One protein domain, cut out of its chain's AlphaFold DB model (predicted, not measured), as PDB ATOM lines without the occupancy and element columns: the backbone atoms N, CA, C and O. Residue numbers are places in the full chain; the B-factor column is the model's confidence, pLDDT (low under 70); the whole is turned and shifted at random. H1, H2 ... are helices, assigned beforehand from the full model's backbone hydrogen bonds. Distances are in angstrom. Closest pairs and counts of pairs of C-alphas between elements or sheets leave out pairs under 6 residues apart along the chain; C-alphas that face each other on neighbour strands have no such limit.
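This is residues 21 to 153 of the 153 residues of an uncharacterized protein of Pseudomonas sp. XWY-1 (UniProt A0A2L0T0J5). Two long helices, H7 and H8, meet near their ends as a wide V, with residues 126 to 133 sticking out at its corner. H3 packs crosswise on H8, H2 and H4 follow on from it inside the V, and H1, H5 and H6 gather towards the other end of H7. The printed part has 133 residues with eight named helices, H1 to H8 in order, and no named strand: all helix. It is loose, with a radius of gyration of the C-alphas of 17.7 A, and elongated, spanning 56 by 32 by 27 A.

Start at H8, residues 128 to 152, whose residues 137 to 145 touch H3, residues 54 to 64, at a steep tilt of 41 degrees; the closest C-alphas, His 64 and Arg 137, are 5.9 A apart. Residues 38 to 45 of H2, residues 30 to 45, touch H3, closest at C-alphas Ser 42 and Gln 58, 5.5 A. Residues 30 to 34 of H2 touch H4, residues 67 to 77, closest at C-alphas Tyr 34 and Val 67, 6.2 A. H1, residues 21 to 27, touches H4, closest at C-alphas Glu 21 and Phe 75, 6.1 A. H5, residues 85 to 96, and H6, residues 98 to 105, touch only at the corner, closest at C-alphas Ala 94 and Ala 101, 4.2 A. H7, residues 108 to 126, touches no helix. In H1 to H8 every O i to N i+4 pair is within hydrogen-bond range.

Find C-alpha 128 at (130.919, 80.155, 179.398); H8 runs 36.1 A to C-alpha 152 at (96.341, 70.333, 175.846). H7 measures 26.9 A and H2 22.4 A. H1 begins at C-alpha 21, (122.904, 103.079, 185.179).

The C-alphas farthest apart, Glu 108 and Ser 153, are 56.6 A apart. The printed part has no cut, and no link is long. Look for pLDDT under 70 at residues 152 to 153.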
ATOM      1  N   GLU A  21     124.088 103.931 185.055       95.75
ATOM      2  CA  GLU A  21     122.904 103.079 185.179       95.75
ATOM      3  C   GLU A  21     121.603 103.880 185.046       95.75
ATOM      4  O   GLU A  21     120.734 103.512 184.259       95.75
ATOM      5  N   GLU A  22     121.492 105.024 185.727       95.56
ATOM      6  CA  GLU A  22     120.336 105.923 185.596       95.56
ATOM      7  C   GLU A  22     120.194 106.465 184.170       95.56
ATOM      8  O   GLU A  22     119.084 106.558 183.639       95.56
ATOM      9  N   GLN A  23     121.312 106.785 183.513       95.00
ATOM     10  CA  GLN A  23     121.296 107.202 182.113       95.00
ATOM     11  C   GLN A  23     120.820 106.071 181.193       95.00
ATOM     12  O   GLN A  23     119.980 106.313 180.335       95.00
ATOM     13  N   ILE A  24     121.292 104.834 181.386       95.12
ATOM     14  CA  ILE A  24     120.833 103.670 180.611       95.12
ATOM     15  C   ILE A  24     119.317 103.497 180.745       95.12
ATOM     16  O   ILE A  24     118.636 103.355 179.732       95.12
ATOM     17  N   LEU A  25     118.787 103.550 181.971       94.62
ATOM     18  CA  LEU A  25     117.355 103.355 182.222       94.62
ATOM     19  C   LEU A  25     116.476 104.464 181.650       94.62
ATOM     20  O   LEU A  25     115.353 104.197 181.235       94.62
ATOM     21  N   SER A  26     116.969 105.702 181.651       94.50
ATOM     22  CA  SER A  26     116.203 106.858 181.180       94.50
ATOM     23  C   SER A  26     116.330 107.110 179.678       94.50
ATOM     24  O   SER A  26     115.454 107.754 179.104       94.50
ATOM     25  N   GLN A  27     117.408 106.645 179.038       94.38
ATOM     26  CA  GLN A  27     117.749 107.050 177.670       94.38
ATOM     27  C   GLN A  27     117.733 105.906 176.657       94.38
ATOM     28  O   GLN A  27     117.594 106.187 175.464       94.38
ATOM     29  N   LEU A  28     117.863 104.646 177.091       93.25
ATOM     30  CA  LEU A  28     117.764 103.488 176.203       93.25
ATOM     31  C   LEU A  28     116.362 102.858 176.276       93.25
ATOM     32  O   LEU A  28     115.799 102.741 177.365       93.25
ATOM     33  N   PRO A  29     115.798 102.397 175.144       92.50
ATOM     34  CA  PRO A  29     114.438 101.861 175.076       92.50
ATOM     35  C   PRO A  29     114.374 100.407 175.583       92.50
ATOM     36  O   PRO A  29     114.058  99.485 174.833       92.50
ATOM     37  N   LEU A  30     114.710 100.179 176.859       92.56
ATOM     38  CA  LEU A  30     114.799  98.839 177.456       92.56
ATOM     39  C   LEU A  30     113.480  98.060 177.327       92.56
ATOM     40  O   LEU A  30     113.488  96.918 176.874       92.56
ATOM     41  N   GLN A  31     112.355  98.679 177.695       93.56
ATOM     42  CA  GLN A  31     111.048  98.014 177.690       93.56
ATOM     43  C   GLN A  31     110.587  97.644 176.274       93.56
ATOM     44  O   GLN A  31     110.056  96.551 176.063       93.56
ATOM     45  N   ASP A  32     110.817  98.522 175.299       93.25
ATOM     46  CA  ASP A  32     110.439  98.269 173.907       93.25
ATOM     47  C   ASP A  32     111.328  97.184 173.296       93.25
ATOM     48  O   ASP A  32     110.828  96.252 172.668       93.25
ATOM     49  N   ALA A  33     112.641  97.243 173.545       92.06
ATOM     50  CA  ALA A  33     113.578  96.216 173.100       92.06
ATOM     51  C   ALA A  33     113.249  94.841 173.703       92.06
ATOM     52  O   ALA A  33     113.304  93.834 172.998       92.06
ATOM     53  N   TYR A  34     112.882  94.800 174.988       95.94
ATOM     54  CA  TYR A  34     112.408  93.593 175.664       95.94
ATOM     55  C   TYR A  34     111.148  93.032 175.007       95.94
ATOM     56  O   TYR A  34     111.107  91.867 174.614       95.94
ATOM     57  N   THR A  35     110.134  93.878 174.833       96.44
ATOM     58  CA  THR A  35     108.849  93.483 174.245       96.44
ATOM     59  C   THR A  35     109.045  92.936 172.834       96.44
ATOM     60  O   THR A  35     108.580  91.838 172.528       96.44
ATOM     61  N   HIS A  36     109.833  93.632 172.012       95.88
ATOM     62  CA  HIS A  36     110.154  93.200 170.656       95.88
ATOM     63  C   HIS A  36     110.920  91.867 170.622       95.88
ATOM     64  O   HIS A  36     110.689  91.025 169.749       95.88
ATOM     65  N   ASN A  37     111.827  91.639 171.578       94.81
ATOM     66  CA  ASN A  37     112.555  90.378 171.688       94.81
ATOM     67  C   ASN A  37     111.616  89.208 172.034       94.81
ATOM     68  O   ASN A  37     111.652  88.187 171.344       94.81
ATOM     69  N   ILE A  38     110.726  89.388 173.016       97.88
ATOM     70  CA  ILE A  38     109.712  88.394 173.405       97.88
ATOM     71  C   ILE A  38     108.788  88.065 172.226       97.88
ATOM     72  O   ILE A  38     108.541  86.893 171.940       97.88
ATOM     73  N   GLU A  39     108.315  89.075 171.494       97.81
ATOM     74  CA  GLU A  39     107.487  88.879 170.301       97.81
ATOM     75  C   GLU A  39     108.213  88.043 169.243       97.81
ATOM     76  O   GLU A  39     107.677  87.039 168.766       97.81
ATOM     77  N   ARG A  40     109.461  88.399 168.919       97.50
ATOM     78  CA  ARG A  40     110.265  87.671 167.934       97.50
ATOM     79  C   ARG A  40     110.532  86.229 168.364       97.50
ATOM     80  O   ARG A  40     110.401  85.327 167.539       97.50
ATOM     81  N   MET A  41     110.903  85.999 169.622       96.94
ATOM     82  CA  MET A  41     111.145  84.652 170.142       96.94
ATOM     83  C   MET A  41     109.864  83.819 170.149       96.94
ATOM     84  O   MET A  41     109.893  82.670 169.714       96.94
ATOM     85  N   SER A  42     108.727  84.411 170.530       98.00
ATOM     86  CA  SER A  42     107.434  83.719 170.502       98.00
ATOM     87  C   SER A  42     107.053  83.252 169.096       98.00
ATOM     88  O   SER A  42     106.598  82.125 168.921       98.00
ATOM     89  N   ALA A  43     107.310  84.075 168.074       96.94
ATOM     90  CA  ALA A  43     107.038  83.723 166.683       96.94
ATOM     91  C   ALA A  43     107.947  82.594 166.161       96.94
ATOM     92  O   ALA A  43     107.552  81.847 165.265       96.94
ATOM     93  N   LEU A  44     109.167  82.473 166.696       96.31
ATOM     94  CA  LEU A  44     110.077  81.375 166.367       96.31
ATOM     95  C   LEU A  44     109.632  80.072 167.036       96.31
ATOM     96  O   LEU A  44     109.523  79.058 166.351       96.31
ATOM     97  N   LEU A  45     109.326  80.117 168.335       97.19
ATOM     98  CA  LEU A  45     108.914  78.950 169.120       97.19
ATOM     99  C   LEU A  45     107.537  78.415 168.716       97.19
ATOM    100  O   LEU A  45     107.335  77.206 168.708       97.19
ATOM    101  N   GLY A  46     106.618  79.274 168.264       96.75
ATOM    102  CA  GLY A  46     105.309  78.838 167.762       96.75
ATOM    103  C   GLY A  46     105.376  77.882 166.562       96.75
ATOM    104  O   GLY A  46     104.395  77.218 166.251       96.75
ATOM    105  N   ARG A  47     106.533  77.772 165.892       94.75
ATOM    106  CA  ARG A  47     106.760  76.768 164.838       94.75
ATOM    107  C   ARG A  47     106.983  75.362 165.398       94.75
ATOM    108  O   ARG A  47     106.637  74.402 164.718       94.75
ATOM    109  N   SER A  48     107.568  75.257 166.592       95.25
ATOM    110  CA  SER A  48     107.824  73.991 167.292       95.25
ATOM    111  C   SER A  48     106.659  73.584 168.197       95.25
ATOM    112  O   SER A  48     106.426  72.394 168.367       95.25
ATOM    113  N   HIS A  49     105.884  74.559 168.687       96.38
ATOM    114  CA  HIS A  49     104.713  74.361 169.550       96.38
ATOM    115  C   HIS A  49     103.422  74.844 168.864       96.38
ATOM    116  O   HIS A  49     102.832  75.848 169.278       96.38
ATOM    117  N   PRO A  50     102.974  74.191 167.774       95.12
ATOM    118  CA  PRO A  50     101.872  74.690 166.948       95.12
ATOM    119  C   PRO A  50     100.506  74.674 167.651       95.12
ATOM    120  O   PRO A  50      99.565  75.283 167.145       95.12
ATOM    121  N   GLN A  51     100.378  73.971 168.782       94.62
ATOM    122  CA  GLN A  51      99.133  73.900 169.550       94.62
ATOM    123  C   GLN A  51      99.000  75.039 170.573       94.62
ATOM    124  O   GLN A  51      97.895  75.321 171.042       94.62
ATOM    125  N   LEU A  52     100.095  75.736 170.894       97.31
ATOM    126  CA  LEU A  52     100.083  76.845 171.841       97.31
ATOM    127  C   LEU A  52      99.793  78.170 171.141       97.31
ATOM    128  O   LEU A  52     100.318  78.487 170.072       97.31
ATOM    129  N   SER A  53      98.978  79.003 171.789       97.06
ATOM    130  CA  SER A  53      98.763  80.369 171.321       97.06
ATOM    131  C   SER A  53     100.037  81.204 171.478       97.06
ATOM    132  O   SER A  53     100.814  81.012 172.417       97.06
ATOM    133  N   GLN A  54     100.221  82.208 170.617       97.00
ATOM    134  CA  GLN A  54     101.357  83.124 170.739       97.00
ATOM    135  C   GLN A  54     101.392  83.818 172.111       97.00
ATOM    136  O   GLN A  54     102.468  83.990 172.677       97.00
ATOM    137  N   ALA A  55     100.229  84.177 172.667       97.75
ATOM    138  CA  ALA A  55     100.131  84.789 173.991       97.75
ATOM    139  C   ALA A  55     100.665  83.856 175.089       97.75
ATOM    140  O   ALA A  55     101.467  84.281 175.915       97.75
ATOM    141  N   THR A  56     100.311  82.568 175.034       98.25
ATOM    142  CA  THR A  56     100.816  81.546 175.962       98.25
ATOM    143  C   THR A  56     102.340  81.439 175.901       98.25
ATOM    144  O   THR A  56     102.998  81.466 176.937       98.25
ATOM    145  N   ILE A  57     102.914  81.385 174.696       98.44
ATOM    146  CA  ILE A  57     104.371  81.303 174.515       98.44
ATOM    147  C   ILE A  57     105.057  82.565 175.051       98.44
ATOM    148  O   ILE A  57     106.080  82.477 175.729       98.44
ATOM    149  N   GLN A  58     104.497  83.751 174.787       98.44
ATOM    150  CA  GLN A  58     105.030  84.998 175.337       98.44
ATOM    151  C   GLN A  58     104.988  85.015 176.868       98.44
ATOM    152  O   GLN A  58     105.936  85.495 177.484       98.44
ATOM    153  N   ASP A  59     103.932  84.496 177.489       98.25
ATOM    154  CA  ASP A  59     103.832  84.443 178.946       98.25
ATOM    155  C   ASP A  59     104.882  83.510 179.554       98.25
ATOM    156  O   ASP A  59     105.516  83.885 180.539       98.25
ATOM    157  N   VAL A  60     105.142  82.350 178.940       98.31
ATOM    158  CA  VAL A  60     106.248  81.468 179.353       98.31
ATOM    159  C   VAL A  60     107.597  82.168 179.186       98.31
ATOM    160  O   VAL A  60     108.402  82.185 180.117       98.31
ATOM    161  N   LEU A  61     107.835  82.824 178.047       98.19
ATOM    162  CA  LEU A  61     109.064  83.589 177.825       98.19
ATOM    163  C   LEU A  61     109.260  84.663 178.903       98.19
ATOM    164  O   LEU A  61     110.345  84.754 179.468       98.19
ATOM    165  N   ARG A  62     108.218  85.426 179.258       97.56
ATOM    166  CA  ARG A  62     108.295  86.478 180.291       97.56
ATOM    167  C   ARG A  62     108.563  85.936 181.700       97.56
ATOM    168  O   ARG A  62     109.077  86.686 182.531       97.56
ATOM    169  N   LYS A  63     108.227  84.673 181.989       96.94
ATOM    170  CA  LYS A  63     108.549  84.030 183.278       96.94
ATOM    171  C   LYS A  63     110.046  83.755 183.428       96.94
ATOM    172  O   LYS A  63     110.567  83.870 184.534       96.94
ATOM    173  N   HIS A  64     110.728  83.399 182.337       96.75
ATOM    174  CA  HIS A  64     112.113  82.899 182.376       96.75
ATOM    175  C   HIS A  64     113.149  83.854 181.779       96.75
ATOM    176  O   HIS A  64     114.329  83.773 182.121       96.75
ATOM    177  N   LEU A  65     112.721  84.766 180.909       95.19
ATOM    178  CA  LEU A  65     113.530  85.808 180.287       95.19
ATOM    179  C   LEU A  65     112.982  87.147 180.765       95.19
ATOM    180  O   LEU A  65     112.037  87.670 180.189       95.19
ATOM    181  N   THR A  66     113.520  87.674 181.861       93.75
ATOM    182  CA  THR A  66     112.928  88.849 182.509       93.75
ATOM    183  C   THR A  66     113.507  90.156 181.971       93.75
ATOM    184  O   THR A  66     114.667  90.227 181.562       93.75
ATOM    185  N   VAL A  67     112.730  91.240 182.054       93.81
ATOM    186  CA  VAL A  67     113.234  92.595 181.759       93.81
ATOM    187  C   VAL A  67     114.407  92.983 182.672       93.81
ATOM    188  O   VAL A  67     115.307  93.714 182.268       93.81
ATOM    189  N   GLU A  68     114.428  92.448 183.892       93.31
ATOM    190  CA  GLU A  68     115.497  92.642 184.867       93.31
ATOM    191  C   GLU A  68     116.818  92.009 184.406       93.31
ATOM    192  O   GLU A  68     117.892  92.592 184.567       93.31
ATOM    193  N   ASP A  69     116.753  90.847 183.758       90.75
ATOM    194  CA  ASP A  69     117.933  90.231 183.162       90.75
ATOM    195  C   ASP A  69     118.497  91.077 182.027       90.75
ATOM    196  O   ASP A  69     119.699  91.347 182.001       90.75
ATOM    197  N   GLN A  70     117.626  91.574 181.149       91.31
ATOM    198  CA  GLN A  70     118.038  92.473 180.079       91.31
ATOM    199  C   GLN A  70     118.620  93.780 180.629       91.31
ATOM    200  O   GLN A  70     119.606  94.288 180.094       91.31
ATOM    201  N   ARG A  71     118.069  94.310 181.728       95.25
ATOM    202  CA  ARG A  71     118.623  95.479 182.421       95.25
ATOM    203  C   ARG A  71     120.062  95.232 182.864       95.25
ATOM    204  O   ARG A  71     120.934  96.054 182.581       95.25
ATOM    205  N   ARG A  72     120.325  94.103 183.527       93.31
ATOM    206  CA  ARG A  72     121.676  93.733 183.977       93.31
ATOM    207  C   ARG A  72     122.648  93.601 182.802       93.31
ATOM    208  O   ARG A  72     123.786  94.063 182.900       93.31
ATOM    209  N   ASP A  73     122.200  93.024 181.692       91.62
ATOM    210  CA  ASP A  73     123.026  92.870 180.493       91.62
ATOM    211  C   ASP A  73     123.359  94.228 179.857       91.62
ATOM    212  O   ASP A  73     124.514  94.472 179.499       91.62
ATOM    213  N   LEU A  74     122.396  95.159 179.802       93.50
ATOM    214  CA  LEU A  74     122.643  96.534 179.353       93.50
ATOM    215  C   LEU A  74     123.626  97.271 180.266       93.50
ATOM    216  O   LEU A  74     124.509  97.964 179.762       93.50
ATOM    217  N   PHE A  75     123.510  97.112 181.587       95.62
ATOM    218  CA  PHE A  75     124.423  97.737 182.550       95.62
ATOM    219  C   PHE A  75     125.855  97.247 182.357       95.62
ATOM    220  O   PHE A  75     126.784  98.052 182.313       95.62
ATOM    221  N   ARG A  76     126.040  95.935 182.165       94.25
ATOM    222  CA  ARG A  76     127.352  95.356 181.856       94.25
ATOM    223  C   ARG A  76     127.879  95.885 180.524       94.25
ATOM    224  O   ARG A  76     129.016  96.361 180.471       94.25
ATOM    225  N   LEU A  77     127.070  95.818 179.464       95.25
ATOM    226  CA  LEU A  77     127.472  96.184 178.106       95.25
ATOM    227  C   LEU A  77     127.859  97.659 178.003       95.25
ATOM    228  O   LEU A  77     128.952  97.959 177.529       95.25
ATOM    229  N   TYR A  78     127.010  98.560 178.491       96.06
ATOM    230  CA  TYR A  78     127.185 100.009 178.382       96.06
ATOM    231  C   TYR A  78     127.878 100.647 179.597       96.06
ATOM    232  O   TYR A  78     127.816 101.865 179.775       96.06
ATOM    233  N   SER A  79     128.559  99.847 180.421       96.38
ATOM    234  CA  SER A  79     129.344 100.326 181.564       96.38
ATOM    235  C   SER A  79     130.482 101.271 181.152       96.38
ATOM    236  O   SER A  79     130.959 101.250 180.016       96.38
ATOM    237  N   GLU A  80     130.980 102.058 182.107       96.31
ATOM    238  CA  GLU A  80     132.139 102.947 181.915       96.31
ATOM    239  C   GLU A  80     133.432 102.188 181.579       96.31
ATOM    240  O   GLU A  80     134.310 102.724 180.907       96.31
ATOM    241  N   LYS A  81     133.528 100.912 181.979       96.44
ATOM    242  CA  LYS A  81     134.625 100.017 181.580       96.44
ATOM    243  C   LYS A  81     134.647  99.794 180.067       96.44
ATOM    244  O   LYS A  81     135.719  99.675 179.479       96.44
ATOM    245  N   ASN A  82     133.470  99.709 179.456       97.25
ATOM    246  CA  ASN A  82     133.333  99.417 178.038       97.25
ATOM    247  C   ASN A  82     133.260 100.695 177.214       97.25
ATOM    248  O   ASN A  82     133.901 100.758 176.176       97.25
ATOM    249  N   PHE A  83     132.532 101.721 177.652       97.75
ATOM    250  CA  PHE A  83     132.331 102.946 176.879       97.75
ATOM    251  C   PHE A  83     132.556 104.192 177.725       97.75
ATOM    252  O   PHE A  83     131.876 104.408 178.733       97.75
ATOM    253  N   SER A  84     133.440 105.062 177.238       96.94
ATOM    254  CA  SER A  84     133.584 106.421 177.753       96.94
ATOM    255  C   SER A  84     132.261 107.187 177.670       96.94
ATOM    256  O   SER A  84     131.351 106.824 176.922       96.94
ATOM    257  N   ASP A  85     132.148 108.278 178.421       96.12
ATOM    258  CA  ASP A  85     130.943 109.115 178.406       96.12
ATOM    259  C   ASP A  85     130.625 109.691 177.023       96.12
ATOM    260  O   ASP A  85     129.460 109.769 176.644       96.12
ATOM    261  N   ALA A  86     131.651 110.048 176.244       96.38
ATOM    262  CA  ALA A  86     131.472 110.564 174.889       96.38
ATOM    263  C   ALA A  86     130.965 109.483 173.920       96.38
ATOM    264  O   ALA A  86     130.069 109.737 173.108       96.38
ATOM    265  N   GLU A  87     131.502 108.262 174.019       97.25
ATOM    266  CA  GLU A  87     131.016 107.126 173.230       97.25
ATOM    267  C   GLU A  87     129.572 106.791 173.604       97.25
ATOM    268  O   GLU A  87     128.730 106.644 172.723       97.25
ATOM    269  N   PHE A  88     129.254 106.736 174.898       97.44
ATOM    270  CA  PHE A  88     127.900 106.440 175.356       97.44
ATOM    271  C   PHE A  88     126.887 107.506 174.933       97.44
ATOM    272  O   PHE A  88     125.822 107.159 174.432       97.44
ATOM    273  N   ALA A  89     127.234 108.792 175.028       96.31
ATOM    274  CA  ALA A  89     126.385 109.869 174.521       96.31
ATOM    275  C   ALA A  89     126.118 109.731 173.009       96.31
ATOM    276  O   ALA A  89     125.004 109.976 172.549       96.31
ATOM    277  N   THR A  90     127.118 109.284 172.241       96.56
ATOM    278  CA  THR A  90     126.965 109.003 170.804       96.56
ATOM    279  C   THR A  90     126.011 107.830 170.563       96.56
ATOM    280  O   THR A  90     125.126 107.931 169.713       96.56
ATOM    281  N   ILE A  91     126.139 106.747 171.339       95.75
ATOM    282  CA  ILE A  91     125.237 105.585 171.285       95.75
ATOM    283  C   ILE A  91     123.799 106.004 171.592       95.75
ATOM    284  O   ILE A  91     122.891 105.663 170.836       95.75
ATOM    285  N   VAL A  92     123.584 106.759 172.673       95.88
ATOM    286  CA  VAL A  92     122.255 107.257 173.045       95.88
ATOM    287  C   VAL A  92     121.670 108.104 171.919       95.88
ATOM    288  O   VAL A  92     120.541 107.864 171.494       95.88
ATOM    289  N   ALA A  93     122.441 109.062 171.400       95.56
ATOM    290  CA  ALA A  93     121.975 109.955 170.347       95.56
ATOM    291  C   ALA A  93     121.572 109.191 169.077       95.56
ATOM    292  O   ALA A  93     120.559 109.523 168.471       95.56
ATOM    293  N   ALA A  94     122.333 108.161 168.697       95.12
ATOM    294  CA  ALA A  94     121.998 107.289 167.573       95.12
ATOM    295  C   ALA A  94     120.787 106.385 167.866       95.12
ATOM    296  O   ALA A  94     119.979 106.134 166.980       95.12
ATOM    297  N   THR A  95     120.627 105.920 169.106       92.44
ATOM    298  CA  THR A  95     119.502 105.056 169.505       92.44
ATOM    299  C   THR A  95     118.170 105.810 169.485       92.44
ATOM    300  O   THR A  95     117.144 105.239 169.130       92.44
ATOM    301  N   GLN A  96     118.178 107.092 169.851       93.19
ATOM    302  CA  GLN A  96     116.971 107.923 169.941       93.19
ATOM    303  C   GLN A  96     116.572 108.574 168.611       93.19
ATOM    304  O   GLN A  96     115.423 108.981 168.452       93.19
ATOM    305  N   ASP A  97     117.504 108.697 167.663       94.94
ATOM    306  CA  ASP A  97     117.295 109.419 166.409       94.94
ATOM    307  C   ASP A  97     117.845 108.619 165.211       94.94
ATOM    308  O   ASP A  97     119.062 108.582 164.983       94.94
ATOM    309  N   PRO A  98     116.966 108.018 164.386       93.50
ATOM    310  CA  PRO A  98     117.372 107.267 163.200       93.50
ATOM    311  C   PRO A  98     118.192 108.080 162.190       93.50
ATOM    312  O   PRO A  98     119.005 107.506 161.466       93.50
ATOM    313  N   ALA A  99     118.005 109.402 162.110       95.94
ATOM    314  CA  ALA A  99     118.809 110.243 161.228       95.94
ATOM    315  C   ALA A  99     120.246 110.364 161.749       95.94
ATOM    316  O   ALA A  99     121.189 110.290 160.960       95.94
ATOM    317  N   LYS A 100     120.430 110.465 163.073       95.62
ATOM    318  CA  LYS A 100     121.763 110.430 163.696       95.62
ATOM    319  C   LYS A 100     122.419 109.062 163.571       95.62
ATOM    320  O   LYS A 100     123.616 109.014 163.314       95.62
ATOM    321  N   ALA A 101     121.659 107.971 163.694       94.38
ATOM    322  CA  ALA A 101     122.179 106.626 163.449       94.38
ATOM    323  C   ALA A 101     122.757 106.492 162.031       94.38
ATOM    324  O   ALA A 101     123.905 106.083 161.874       94.38
ATOM    325  N   ARG A 102     121.999 106.921 161.012       94.06
ATOM    326  CA  ARG A 102     122.452 106.908 159.609       94.06
ATOM    327  C   ARG A 102     123.660 107.811 159.382       94.06
ATOM    328  O   ARG A 102     124.609 107.409 158.729       94.06
ATOM    329  N   ALA A 103     123.649 109.020 159.946       95.25
ATOM    330  CA  ALA A 103     124.776 109.942 159.819       95.25
ATOM    331  C   ALA A 103     126.058 109.398 160.467       95.25
ATOM    332  O   ALA A 103     127.153 109.695 160.001       95.25
ATOM    333  N   LEU A 104     125.931 108.616 161.543       94.75
ATOM    334  CA  LEU A 104     127.055 108.008 162.244       94.75
ATOM    335  C   LEU A 104     127.663 106.835 161.460       94.75
ATOM    336  O   LEU A 104     128.886 106.693 161.475       94.75
ATOM    337  N   GLU A 105     126.839 106.030 160.782       90.12
ATOM    338  CA  GLU A 105     127.228 104.798 160.073       90.12
ATOM    339  C   GLU A 105     128.388 105.007 159.085       90.12
ATOM    340  O   GLU A 105     129.332 104.215 159.054       90.12
ATOM    341  N   ASP A 106     128.382 106.129 158.361       90.62
ATOM    342  CA  ASP A 106     129.392 106.443 157.345       90.62
ATOM    343  C   ASP A 106     130.680 107.076 157.908       90.62
ATOM    344  O   ASP A 106     131.638 107.330 157.173       90.62
ATOM    345  N   THR A 107     130.744 107.327 159.218       95.94
ATOM    346  CA  THR A 107     131.906 107.963 159.856       95.94
ATOM    347  C   THR A 107     132.896 106.938 160.407       95.94
ATOM    348  O   THR A 107     132.523 105.872 160.892       95.94
ATOM    349  N   GLU A 108     134.185 107.291 160.442       96.50
ATOM    350  CA  GLU A 108     135.207 106.455 161.094       96.50
ATOM    351  C   GLU A 108     134.933 106.244 162.591       96.50
ATOM    352  O   GLU A 108     135.214 105.178 163.137       96.50
ATOM    353  N   ALA A 109     134.344 107.239 163.260       93.06
ATOM    354  CA  ALA A 109     133.924 107.107 164.652       93.06
ATOM    355  C   ALA A 109     132.794 106.075 164.805       93.06
ATOM    356  O   ALA A 109     132.865 105.222 165.690       93.06
ATOM    357  N   GLY A 110     131.794 106.108 163.921       94.75
ATOM    358  CA  GLY A 110     130.693 105.147 163.901       94.75
ATOM    359  C   GLY A 110     131.145 103.723 163.606       94.75
ATOM    360  O   GLY A 110     130.747 102.803 164.321       94.75
ATOM    361  N   LYS A 111     132.048 103.535 162.637       95.62
ATOM    362  CA  LYS A 111     132.648 102.222 162.345       95.62
ATOM    363  C   LYS A 111     133.377 101.652 163.557       95.62
ATOM    364  O   LYS A 111     133.080 100.534 163.967       95.62
ATOM    365  N   ARG A 112     134.255 102.437 164.193       96.56
ATOM    366  CA  ARG A 112     134.971 102.010 165.412       96.56
ATOM    367  C   ARG A 112     134.016 101.656 166.546       96.56
ATOM    368  O   ARG A 112     134.232 100.671 167.250       96.56
ATOM    369  N   LEU A 113     132.957 102.443 166.724       96.38
ATOM    370  CA  LEU A 113     131.951 102.189 167.748       96.38
ATOM    371  C   LEU A 113     131.177 100.890 167.470       96.38
ATOM    372  O   LEU A 113     130.982 100.087 168.382       96.38
ATOM    373  N   SER A 114     130.801 100.651 166.212       94.56
ATOM    374  CA  SER A 114     130.138  99.422 165.762       94.56
ATOM    375  C   SER A 114     131.031  98.187 165.920       94.56
ATOM    376  O   SER A 114     130.601  97.159 166.452       94.56
ATOM    377  N   GLU A 115     132.308  98.287 165.543       96.81
ATOM    378  CA  GLU A 115     133.302  97.225 165.726       96.81
ATOM    379  C   GLU A 115     133.484  96.874 167.203       96.81
ATOM    380  O   GLU A 115     133.501  95.695 167.566       96.81
ATOM    381  N   LYS A 116     133.567  97.895 168.060       97.69
ATOM    382  CA  LYS A 116     133.685  97.742 169.509       97.69
ATOM    383  C   LYS A 116     132.453  97.074 170.112       97.69
ATOM    384  O   LYS A 116     132.599  96.101 170.852       97.69
ATOM    385  N   LEU A 117     131.251  97.531 169.755       95.50
ATOM    386  CA  LEU A 117     129.999  96.906 170.184       95.50
ATOM    387  C   LEU A 117     129.940  95.434 169.747       95.50
ATOM    388  O   LEU A 117     129.682  94.550 170.560       95.50
ATOM    389  N   THR A 118     130.275  95.156 168.487       95.38
ATOM    390  CA  THR A 118     130.304  93.793 167.940       95.38
ATOM    391  C   THR A 118     131.329  92.912 168.659       95.38
ATOM    392  O   THR A 118     131.064  91.740 168.931       95.38
ATOM    393  N   ALA A 119     132.506  93.446 168.991       97.69
ATOM    394  CA  ALA A 119     133.523  92.721 169.744       97.69
ATOM    395  C   ALA A 119     133.032  92.348 171.150       97.69
ATOM    396  O   ALA A 119     133.153  91.183 171.526       97.69
ATOM    397  N   LEU A 120     132.406  93.286 171.867       97.50
ATOM    398  CA  LEU A 120     131.828  93.046 173.193       97.50
ATOM    399  C   LEU A 120     130.685  92.022 173.151       97.50
ATOM    400  O   LEU A 120     130.594  91.151 174.019       97.50
ATOM    401  N   MET A 121     129.836  92.075 172.121       92.81
ATOM    402  CA  MET A 121     128.785  91.072 171.913       92.81
ATOM    403  C   MET A 121     129.378  89.680 171.669       92.81
ATOM    404  O   MET A 121     128.908  88.704 172.250       92.81
ATOM    405  N   ARG A 122     130.438  89.569 170.855       95.44
ATOM    406  CA  ARG A 122     131.137  88.292 170.621       95.44
ATOM    407  C   ARG A 122     131.831  87.765 171.870       95.44
ATOM    408  O   ARG A 122     131.848  86.557 172.072       95.44
ATOM    409  N   GLU A 123     132.425  88.640 172.671       95.50
ATOM    410  CA  GLU A 123     133.030  88.267 173.950       95.50
ATOM    411  C   GLU A 123     131.968  87.707 174.899       95.50
ATOM    412  O   GLU A 123     132.123  86.600 175.403       95.50
ATOM    413  N   THR A 124     130.844  88.412 175.043       92.12
ATOM    414  CA  THR A 124     129.703  87.966 175.857       92.12
ATOM    415  C   THR A 124     129.157  86.623 175.368       92.12
ATOM    416  O   THR A 124     128.931  85.725 176.171       92.12
ATOM    417  N   ALA A 125     129.023  86.436 174.053       90.69
ATOM    418  CA  ALA A 125     128.559  85.176 173.470       90.69
ATOM    419  C   ALA A 125     129.542  84.004 173.657       90.69
ATOM    420  O   ALA A 125     129.152  82.853 173.487       90.69
ATOM    421  N   ARG A 126     130.816  84.276 173.974       94.56
ATOM    422  CA  ARG A 126     131.855  83.271 174.257       94.56
ATOM    423  C   ARG A 126     132.084  83.051 175.754       94.56
ATOM    424  O   ARG A 126     132.850  82.161 176.114       94.56
ATOM    425  N   ASP A 127     131.462  83.854 176.615       95.25
ATOM    426  CA  ASP A 127     131.548  83.709 178.067       95.25
ATOM    427  C   ASP A 127     130.768  82.457 178.491       95.25
ATOM    428  O   ASP A 127     129.547  82.390 178.353       95.25
ATOM    429  N   VAL A 128     131.483  81.457 179.010       95.81
ATOM    430  CA  VAL A 128     130.919  80.155 179.398       95.81
ATOM    431  C   VAL A 128     129.825  80.269 180.460       95.81
ATOM    432  O   VAL A 128     128.887  79.479 180.460       95.81
ATOM    433  N   ASN A 129     129.903  81.269 181.344       93.69
ATOM    434  CA  ASN A 129     128.882  81.469 182.371       93.69
ATOM    435  C   ASN A 129     127.612  82.063 181.762       93.69
ATOM    436  O   ASN A 129     126.506  81.705 182.161       93.69
ATOM    437  N   VAL A 130     127.771  82.962 180.788       91.75
ATOM    438  CA  VAL A 130     126.641  83.525 180.041       91.75
ATOM    439  C   VAL A 130     125.987  82.441 179.191       91.75
ATOM    440  O   VAL A 130     124.766  82.332 179.214       91.75
ATOM    441  N   GLN A 131     126.774  81.605 178.506       94.00
ATOM    442  CA  GLN A 131     126.260  80.466 177.740       94.00
ATOM    443  C   GLN A 131     125.439  79.527 178.624       94.00
ATOM    444  O   GLN A 131     124.266  79.311 178.340       94.00
ATOM    445  N   ALA A 132     126.006  79.070 179.746       95.75
ATOM    446  CA  ALA A 132     125.309  78.182 180.672       95.75
ATOM    447  C   ALA A 132     124.016  78.807 181.226       95.75
ATOM    448  O   ALA A 132     123.000  78.128 181.359       95.75
ATOM    449  N   LEU A 133     124.026  80.111 181.526       93.25
ATOM    450  CA  LEU A 133     122.839  80.820 182.004       93.25
ATOM    451  C   LEU A 133     121.747  80.912 180.930       93.25
ATOM    452  O   LEU A 133     120.570  80.713 181.232       93.25
ATOM    453  N   VAL A 134     122.122  81.230 179.688       92.44
ATOM    454  CA  VAL A 134     121.186  81.312 178.558       92.44
ATOM    455  C   VAL A 134     120.617  79.932 178.236       92.44
ATOM    456  O   VAL A 134     119.401  79.804 178.116       92.44
ATOM    457  N   GLU A 135     121.459  78.900 178.171       95.44
ATOM    458  CA  GLU A 135     121.040  77.508 177.971       95.44
ATOM    459  C   GLU A 135     120.055  77.069 179.054       95.44
ATOM    460  O   GLU A 135     118.971  76.586 178.740       95.44
ATOM    461  N   GLN A 136     120.371  77.321 180.328       96.56
ATOM    462  CA  GLN A 136     119.483  76.975 181.435       96.56
ATOM    463  C   GLN A 136     118.111  77.654 181.315       96.56
ATOM    464  O   GLN A 136     117.089  77.037 181.610       96.56
ATOM    465  N   ARG A 137     118.068  78.930 180.920       95.38
ATOM    466  CA  ARG A 137     116.803  79.665 180.761       95.38
ATOM    467  C   ARG A 137     115.983  79.136 179.602       95.38
ATOM    468  O   ARG A 137     114.782  78.949 179.760       95.38
ATOM    469  N   MET A 138     116.631  78.884 178.469       96.06
ATOM    470  CA  MET A 138     115.954  78.336 177.300       96.06
ATOM    471  C   MET A 138     115.446  76.921 177.556       96.06
ATOM    472  O   MET A 138     114.335  76.620 177.142       96.06
ATOM    473  N   GLN A 139     116.181  76.105 178.316       97.69
ATOM    474  CA  GLN A 139     115.695  74.793 178.736       97.69
ATOM    475  C   GLN A 139     114.413  74.908 179.568       97.69
ATOM    476  O   GLN A 139     113.453  74.206 179.296       97.69
ATOM    477  N   ARG A 140     114.343  75.838 180.532       98.06
ATOM    478  CA  ARG A 140     113.119  76.041 181.334       98.06
ATOM    479  C   ARG A 140     111.931  76.527 180.509       98.06
ATOM    480  O   ARG A 140     110.801  76.173 180.826       98.06
ATOM    481  N   VAL A 141     112.183  77.362 179.498       98.25
ATOM    482  CA  VAL A 141     111.148  77.768 178.537       98.25
ATOM    483  C   VAL A 141     110.633  76.538 177.803       98.25
ATOM    484  O   VAL A 141     109.430  76.310 177.812       98.25
ATOM    485  N   GLU A 142     111.528  75.740 177.224       97.94
ATOM    486  CA  GLU A 142     111.162  74.545 176.463       97.94
ATOM    487  C   GLU A 142     110.402  73.530 177.328       97.94
ATOM    488  O   GLU A 142     109.300  73.133 176.964       97.94
ATOM    489  N   ASP A 143     110.918  73.205 178.519       98.19
ATOM    490  CA  ASP A 143     110.290  72.268 179.459       98.19
ATOM    491  C   ASP A 143     108.846  72.687 179.802       98.19
ATOM    492  O   ASP A 143     107.942  71.852 179.895       98.19
ATOM    493  N   GLU A 144     108.607  73.988 180.006       98.38
ATOM    494  CA  GLU A 144     107.270  74.502 180.312       98.38
ATOM    495  C   GLU A 144     106.353  74.488 179.081       98.38
ATOM    496  O   GLU A 144     105.169  74.169 179.214       98.38
ATOM    497  N   LEU A 145     106.870  74.795 177.887       98.12
ATOM    498  CA  LEU A 145     106.091  74.718 176.648       98.12
ATOM    499  C   LEU A 145     105.703  73.270 176.318       98.12
ATOM    500  O   LEU A 145     104.531  73.011 176.048       98.12
ATOM    501  N   GLU A 146     106.632  72.318 176.431       97.44
ATOM    502  CA  GLU A 146     106.355  70.888 176.248       97.44
ATOM    503  C   GLU A 146     105.302  70.382 177.246       97.44
ATOM    504  O   GLU A 146     104.393  69.630 176.882       97.44
ATOM    505  N   ALA A 147     105.380  70.803 178.511       97.31
ATOM    506  CA  ALA A 147     104.379  70.441 179.512       97.31
ATOM    507  C   ALA A 147     102.976  70.961 179.147       97.31
ATOM    508  O   ALA A 147     101.987  70.256 179.354       97.31
ATOM    509  N   LEU A 148     102.881  72.173 178.589       96.94
ATOM    510  CA  LEU A 148     101.616  72.765 178.146       96.94
ATOM    511  C   LEU A 148     101.056  72.076 176.895       96.94
ATOM    512  O   LEU A 148      99.855  71.811 176.852       96.94
ATOM    513  N   ASP A 149     101.901  71.742 175.918       92.94
ATOM    514  CA  ASP A 149     101.495  70.989 174.722       92.94
ATOM    515  C   ASP A 149     100.912  69.619 175.089       92.94
ATOM    516  O   ASP A 149      99.865  69.213 174.574       92.94
ATOM    517  N   ASN A 150     101.560  68.920 176.024       91.56
ATOM    518  CA  ASN A 150     101.124  67.604 176.494       91.56
ATOM    519  C   ASN A 150      99.858  67.659 177.360       91.56
ATOM    520  O   ASN A 150      99.129  66.676 177.429       91.56
ATOM    521  N   ALA A 151      99.593  68.780 178.037       88.88
ATOM    522  CA  ALA A 151      98.380  68.969 178.836       88.88
ATOM    523  C   ALA A 151      97.156  69.377 177.994       88.88
ATOM    524  O   ALA A 151      96.024  69.225 178.455       88.88
ATOM    525  N   GLY A 152      97.382  69.934 176.798       69.00
ATOM    526  CA  GLY A 152      96.341  70.333 175.846       69.00
ATOM    527  C   GLY A 152      96.023  69.300 174.757       69.00
ATOM    528  O   GLY A 152      95.062  69.514 174.015       69.00
ATOM    529  N   SER A 153      96.810  68.221 174.665       55.75
ATOM    530  CA  SER A 153      96.615  67.074 173.756       55.75
ATOM    531  C   SER A 153      95.767  65.974 174.400       55.75
ATOM    532  O   SER A 153      95.001  65.320 173.657       55.75
TER     533      SER A 153